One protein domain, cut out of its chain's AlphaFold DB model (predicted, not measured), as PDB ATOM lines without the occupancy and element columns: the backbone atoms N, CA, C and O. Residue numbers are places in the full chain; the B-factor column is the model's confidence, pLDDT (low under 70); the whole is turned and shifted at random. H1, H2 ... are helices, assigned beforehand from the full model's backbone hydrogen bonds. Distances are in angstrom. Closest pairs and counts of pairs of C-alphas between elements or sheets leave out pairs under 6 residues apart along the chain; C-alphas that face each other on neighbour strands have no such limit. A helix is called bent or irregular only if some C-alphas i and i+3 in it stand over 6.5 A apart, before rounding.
ATOM      1  N   THR A  66     210.175 140.548 193.639       91.00
ATOM      2  CA  THR A  66     208.757 140.916 193.599       91.00
ATOM      3  C   THR A  66     207.986 139.951 192.703       91.00
ATOM      4  O   THR A  66     208.559 139.292 191.831       91.00
ATOM      5  N   PHE A  67     206.677 139.843 192.916       89.88
ATOM      6  CA  PHE A  67     205.822 138.964 192.130       89.88
ATOM      7  C   PHE A  67     205.816 139.337 190.644       89.88
ATOM      8  O   PHE A  67     205.901 138.450 189.797       89.88
ATOM      9  N   GLU A  68     205.795 140.632 190.324       90.31
ATOM     10  CA  GLU A  68     205.864 141.117 188.944       90.31
ATOM     11  C   GLU A  68     207.145 140.650 188.250       90.31
ATOM     12  O   GLU A  68     207.077 140.029 187.190       90.31
ATOM     13  N   LYS A  69     208.301 140.838 188.895       90.62
ATOM     14  CA  LYS A  69     209.590 140.426 188.335       90.62
ATOM     15  C   LYS A  69     209.685 138.908 188.157       90.62
ATOM     16  O   LYS A  69     210.182 138.437 187.139       90.62
ATOM     17  N   LEU A  70     209.166 138.132 189.114       90.50
ATOM     18  CA  LEU A  70     209.082 136.675 188.980       90.50
ATOM     19  C   LEU A  70     208.210 136.274 187.781       90.50
ATOM     20  O   LEU A  70     208.563 135.360 187.033       90.50
ATOM     21  N   TYR A  71     207.065 136.935 187.607       91.50
ATOM     22  CA  TYR A  71     206.158 136.654 186.501       91.50
ATOM     23  C   TYR A  71     206.794 136.994 185.151       91.50
ATOM     24  O   TYR A  71     206.626 136.239 184.198       91.50
ATOM     25  N   GLU A  72     207.540 138.096 185.061       91.38
ATOM     26  CA  GLU A  72     208.286 138.469 183.855       91.38
ATOM     27  C   GLU A  72     209.339 137.423 183.494       91.38
ATOM     28  O   GLU A  72     209.331 136.925 182.371       91.38
ATOM     29  N   GLU A  73     210.180 137.007 184.448       90.56
ATOM     30  CA  GLU A  73     211.180 135.954 184.224       90.56
ATOM     31  C   GLU A  73     210.528 134.625 183.790       90.56
ATOM     32  O   GLU A  73     211.050 133.904 182.932       90.56
ATOM     33  N   PHE A  74     209.358 134.296 184.345       91.31
ATOM     34  CA  PHE A  74     208.563 133.154 183.897       91.31
ATOM     35  C   PHE A  74     208.051 133.339 182.459       91.31
ATOM     36  O   PHE A  74     208.215 132.436 181.638       91.31
ATOM     37  N   GLU A  75     207.447 134.488 182.147       92.50
ATOM     38  CA  GLU A  75     206.875 134.799 180.833       92.50
ATOM     39  C   GLU A  75     207.954 134.772 179.743       92.50
ATOM     40  O   GLU A  75     207.727 134.228 178.660       92.50
ATOM     41  N   GLU A  76     209.150 135.287 180.039       92.12
ATOM     42  CA  GLU A  76     210.290 135.250 179.130       92.12
ATOM     43  C   GLU A  76     210.751 133.834 178.808       92.12
ATOM     44  O   GLU A  76     211.006 133.540 177.646       92.12
ATOM     45  N   ASN A  77     210.805 132.942 179.794       92.06
ATOM     46  CA  ASN A  77     211.192 131.554 179.556       92.06
ATOM     47  C   ASN A  77     210.073 130.754 178.872       92.06
ATOM     48  O   ASN A  77     210.323 129.972 177.954       92.06
ATOM     49  N   TRP A  78     208.825 130.962 179.291       93.38
ATOM     50  CA  TRP A  78     207.665 130.237 178.782       93.38
ATOM     51  C   TRP A  78     207.335 130.592 177.327       93.38
ATOM     52  O   TRP A  78     207.019 129.688 176.548       93.38
ATOM     53  N   LYS A  79     207.461 131.869 176.920       93.00
ATOM     54  CA  LYS A  79     207.117 132.322 175.553       93.00
ATOM     55  C   LYS A  79     207.918 131.604 174.462       93.00
ATOM     56  O   LYS A  79     207.424 131.466 173.350       93.00
ATOM     57  N   HIS A  80     209.116 131.104 174.775       92.19
ATOM     58  CA  HIS A  80     209.936 130.328 173.840       92.19
ATOM     59  C   HIS A  80     209.346 128.946 173.510       92.19
ATOM     60  O   HIS A  80     209.655 128.388 172.458       92.19
ATOM     61  N   GLY A  81     208.498 128.392 174.382       92.88
ATOM     62  CA  GLY A  81     207.876 127.076 174.208       92.88
ATOM     63  C   GLY A  81     206.487 127.099 173.565       92.88
ATOM     64  O   GLY A  81     205.887 126.040 173.384       92.88
ATOM     65  N   VAL A  82     205.943 128.276 173.240       93.94
ATOM     66  CA  VAL A  82     204.561 128.430 172.758       93.94
ATOM     67  C   VAL A  82     204.471 129.341 171.536       93.94
ATOM     68  O   VAL A  82     205.375 130.109 171.224       93.94
ATOM     69  N   LYS A  83     203.348 129.265 170.814       94.62
ATOM     70  CA  LYS A  83     203.084 130.151 169.672       94.62
ATOM     71  C   LYS A  83     202.826 131.583 170.146       94.62
ATOM     72  O   LYS A  83     202.183 131.794 171.172       94.62
ATOM     73  N   ASN A  84     203.188 132.562 169.318       92.12
ATOM     74  CA  ASN A  84     202.931 133.984 169.589       92.12
ATOM     75  C   ASN A  84     201.447 134.303 169.834       92.12
ATOM     76  O   ASN A  84     201.133 135.177 170.636       92.12
ATOM     77  N   SER A  85     200.525 133.585 169.181       92.75
ATOM     78  CA  SER A  85     199.086 133.732 169.428       92.75
ATOM     79  C   SER A  85     198.696 133.350 170.861       92.75
ATOM     80  O   SER A  85     197.858 134.013 171.466       92.75
ATOM     81  N   THR A  86     199.342 132.330 171.432       92.69
ATOM     82  CA  THR A  86     199.151 131.909 172.826       92.69
ATOM     83  C   THR A  86     199.698 132.954 173.796       92.69
ATOM     84  O   THR A  86     199.016 133.298 174.757       92.69
ATOM     85  N   VAL A  87     200.876 133.518 173.507       92.56
ATOM     86  CA  VAL A  87     201.464 134.623 174.292       92.56
ATOM     87  C   VAL A  87     200.571 135.867 174.249       92.56
ATOM     88  O   VAL A  87     200.405 136.576 175.236       92.56
ATOM     89  N   TYR A  88     199.951 136.149 173.103       91.62
ATOM     90  CA  TYR A  88     199.010 137.257 172.997       91.62
ATOM     91  C   TYR A  88     197.762 137.026 173.861       91.62
ATOM     92  O   TYR A  88     197.355 137.923 174.599       91.62
ATOM     93  N   ALA A  89     197.189 135.820 173.818       90.94
ATOM     94  CA  ALA A  89     196.028 135.461 174.631       90.94
ATOM     95  C   ALA A  89     196.325 135.504 176.145       90.94
ATOM     96  O   ALA A  89     195.471 135.934 176.926       90.94
ATOM     97  N   SER A  90     197.539 135.136 176.572       91.12
ATOM     98  CA  SER A  90     197.931 135.162 177.988       91.12
ATOM     99  C   SER A  90     198.047 136.573 178.574       91.12
ATOM    100  O   SER A  90     197.994 136.713 179.794       91.12
ATOM    101  N   LYS A  91     198.111 137.638 177.757       91.50
ATOM    102  CA  LYS A  91     198.137 139.030 178.253       91.50
ATOM    103  C   LYS A  91     196.925 139.378 179.113       91.50
ATOM    104  O   LYS A  91     197.062 140.096 180.100       91.50
ATOM    105  N   ASN A  92     195.742 138.874 178.757       90.38
ATOM    106  CA  ASN A  92     194.535 139.102 179.553       90.38
ATOM    107  C   ASN A  92     194.612 138.359 180.892       90.38
ATOM    108  O   ASN A  92     194.240 138.916 181.919       90.38
ATOM    109  N   VAL A  93     195.181 137.152 180.897       90.56
ATOM    110  CA  VAL A  93     195.416 136.375 182.121       90.56
ATOM    111  C   VAL A  93     196.411 137.093 183.034       90.56
ATOM    112  O   VAL A  93     196.130 137.249 184.218       90.56
ATOM    113  N   LYS A  94     197.523 137.615 182.493       90.25
ATOM    114  CA  LYS A  94     198.488 138.438 183.244       90.25
ATOM    115  C   LYS A  94     197.804 139.625 183.929       90.25
ATOM    116  O   LYS A  94     198.025 139.853 185.114       90.25
ATOM    117  N   LYS A  95     196.937 140.349 183.208       89.75
ATOM    118  CA  LYS A  95     196.176 141.478 183.771       89.75
ATOM    119  C   LYS A  95     195.281 141.056 184.933       89.75
ATOM    120  O   LYS A  95     195.252 141.755 185.938       89.75
ATOM    121  N   GLU A  96     194.562 139.943 184.813       90.31
ATOM    122  CA  GLU A  96     193.708 139.455 185.904       90.31
ATOM    123  C   GLU A  96     194.521 138.978 187.112       90.31
ATOM    124  O   GLU A  96     194.160 139.272 188.248       90.31
ATOM    125  N   ILE A  97     195.659 138.324 186.881       88.88
ATOM    126  CA  ILE A  97     196.579 137.909 187.945       88.88
ATOM    127  C   ILE A  97     197.094 139.128 188.730       88.88
ATOM    128  O   ILE A  97     197.009 139.135 189.957       88.88
ATOM    129  N   LEU A  98     197.552 140.181 188.043       87.62
ATOM    130  CA  LEU A  98     198.078 141.399 188.679       87.62
ATOM    131  C   LEU A  98     197.005 142.249 189.385       87.62
ATOM    132  O   LEU A  98     197.330 143.053 190.251       87.62
ATOM    133  N   LYS A  99     195.715 142.071 189.062       87.69
ATOM    134  CA  LYS A  99     194.613 142.659 189.849       87.69
ATOM    135  C   LYS A  99     194.398 141.936 191.178       87.69
ATOM    136  O   LYS A  99     193.896 142.527 192.130       87.69
ATOM    137  N   GLN A 100     194.693 140.638 191.230       86.44
ATOM    138  CA  GLN A 100     194.475 139.819 192.422       86.44
ATOM    139  C   GLN A 100     195.681 139.817 193.359       86.44
ATOM    140  O   GLN A 100     195.492 139.739 194.576       86.44
ATOM    141  N   ILE A 101     196.885 139.899 192.797       86.44
ATOM    142  CA  ILE A 101     198.159 139.902 193.509       86.44
ATOM    143  C   ILE A 101     198.923 141.148 193.068       86.44
ATOM    144  O   ILE A 101     199.263 141.276 191.893       86.44
ATOM    145  N   GLU A 102     199.178 142.054 194.008       85.75
ATOM    146  CA  GLU A 102     199.912 143.288 193.739       85.75
ATOM    147  C   GLU A 102     201.349 142.957 193.305       85.75
ATOM    148  O   GLU A 102     202.009 142.081 193.875       85.75
ATOM    149  N   GLY A 103     201.813 143.601 192.232       84.69
ATOM    150  CA  GLY A 103     203.076 143.250 191.576       84.69
ATOM    151  C   GLY A 103     204.312 143.464 192.451       84.69
ATOM    152  O   GLY A 103     205.303 142.746 192.303       84.69
ATOM    153  N   ASP A 104     204.238 144.402 193.393       87.31
ATOM    154  CA  ASP A 104     205.292 144.773 194.338       87.31
ATOM    155  C   ASP A 104     205.426 143.800 195.522       87.31
ATOM    156  O   ASP A 104     206.417 143.847 196.258       87.31
ATOM    157  N   TYR A 105     204.479 142.871 195.693       88.69
ATOM    158  CA  TYR A 105     204.536 141.891 196.767       88.69
ATOM    159  C   TYR A 105     205.765 141.007 196.639       88.69
ATOM    160  O   TYR A 105     206.060 140.422 195.595       88.69
ATOM    161  N   LEU A 106     206.479 140.868 197.751       88.38
ATOM    162  CA  LEU A 106     207.607 139.958 197.833       88.38
ATOM    163  C   LEU A 106     207.107 138.520 197.748       88.38
ATOM    164  O   LEU A 106     206.232 138.118 198.516       88.38
ATOM    165  N   VAL A 107     207.725 137.719 196.878       86.00
ATOM    166  CA  VAL A 107     207.326 136.321 196.637       86.00
ATOM    167  C   VAL A 107     207.273 135.508 197.932       86.00
ATOM    168  O   VAL A 107     206.346 134.727 198.140       86.00
ATOM    169  N   ARG A 108     208.213 135.755 198.853       82.56
ATOM    170  CA  ARG A 108     208.263 135.113 200.179       82.56
ATOM    171  C   ARG A 108     207.023 135.354 201.057       82.56
ATOM    172  O   ARG A 108     206.784 134.564 201.961       82.56
ATOM    173  N   ASN A 109     206.243 136.400 200.785       83.62
ATOM    174  CA  ASN A 109     205.064 136.794 201.562       83.62
ATOM    175  C   ASN A 109     203.736 136.486 200.840       83.62
ATOM    176  O   ASN A 109     202.670 136.766 201.382       83.62
ATOM    177  N   LEU A 110     203.766 135.916 199.628       81.88
ATOM    178  CA  LEU A 110     202.552 135.695 198.827       81.88
ATOM    179  C   LEU A 110     201.557 134.727 199.472       81.88
ATOM    180  O   LEU A 110     200.353 134.877 199.288       81.88
ATOM    181  N   ILE A 111     202.051 133.755 200.243       76.19
ATOM    182  CA  ILE A 111     201.201 132.806 200.973       76.19
ATOM    183  C   ILE A 111     200.299 133.567 201.952       76.19
ATOM    184  O   ILE A 111     199.084 133.381 201.939       76.19
ATOM    185  N   ASP A 112     200.868 134.484 202.734       74.12
ATOM    186  CA  ASP A 112     200.118 135.262 203.723       74.12
ATOM    187  C   ASP A 112     199.089 136.195 203.077       74.12
ATOM    188  O   ASP A 112     198.023 136.421 203.641       74.12
ATOM    189  N   VAL A 113     199.393 136.731 201.893       71.25
ATOM    190  CA  VAL A 113     198.463 137.560 201.113       71.25
ATOM    191  C   VAL A 113     197.246 136.748 200.677       71.25
ATOM    192  O   VAL A 113     196.120 137.236 200.754       71.25
ATOM    193  N   TYR A 114     197.462 135.512 200.226       70.69
ATOM    194  CA  TYR A 114     196.395 134.677 199.682       70.69
ATOM    195  C   TYR A 114     195.403 134.212 200.757       70.69
ATOM    196  O   TYR A 114     194.206 134.189 200.502       70.69
ATOM    197  N   TYR A 115     195.877 133.894 201.966       69.81
ATOM    198  CA  TYR A 115     195.023 133.430 203.071       69.81
ATOM    199  C   TYR A 115     194.383 134.552 203.906       69.81
ATOM    200  O   TYR A 115     193.588 134.266 204.798       69.81
TER     201      TYR A 115
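AT A GLANCE: This is residues 66 to 115 of the 117 residues of the protein "Integrase" of Ochrobactrum sp. POC9 (UniProt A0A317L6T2). Two long helices, H1 and H2, run side by side in opposite ways as the arms of a loose U, joined by a tight turn at one end, with a short third helix, H3, set across the open end. Contacts between the helices are few, and residues 80 to 86, at the turn, stick out. The printed part has 50 residues with three named helices, in the order H1, H2, H3, and no named strand; the class is all helix. It is only just loose, close to compact, with a radius of gyration of the C-alphas of 12.0 A, and its outline is elongated, spanning 34 by 18 by 15 A.

IN THESE COORDINATES: H1 is residues 67 to 81, 21.6 A long from its first C-alpha at (205.822, 138.964, 192.130). H2 is residues 84 to 100, 25.0 A long, ending at C-alpha 100 at (194.475, 139.819, 192.422). It has a kink of 31 degrees near residue 92, yet is neither bent nor irregular, but only just: C-alphas 89 and 92 are 6.3 A apart. H3 is residues 107 to 115, ending at (195.023, 133.430, 203.071); it is irregular, with C-alphas 108 and 111 7.5 A apart.

HOW THE PARTS SIT: H1 and H2 are close but not clearly touching; their closest C-alphas, of Lys 79 and Val 87, are 6.2 A apart. They stand at a shallow tilt of 16 degrees, opposite ways. H1 and H3 are close but not clearly touching, about perpendicular at 76 degrees; their closest C-alphas, of Phe 67 and Val 107, are 5.4 A apart. H2 and H3 are apart. O i to N i+4 pairs are within hydrogen-bond range in 9 of 11 for H1, 10 of 13 for H2 and 3 of 5 for H3.

THE WHOLE: The two C-alphas farthest apart, of Lys 83 and Asp 112, are 34.6 A apart. The printed part has no cut. The link from H1 to H2 is tight and that from H2 to H3 is short. Mean pLDDT of the printed part is 88.2; residue 115 is under 70.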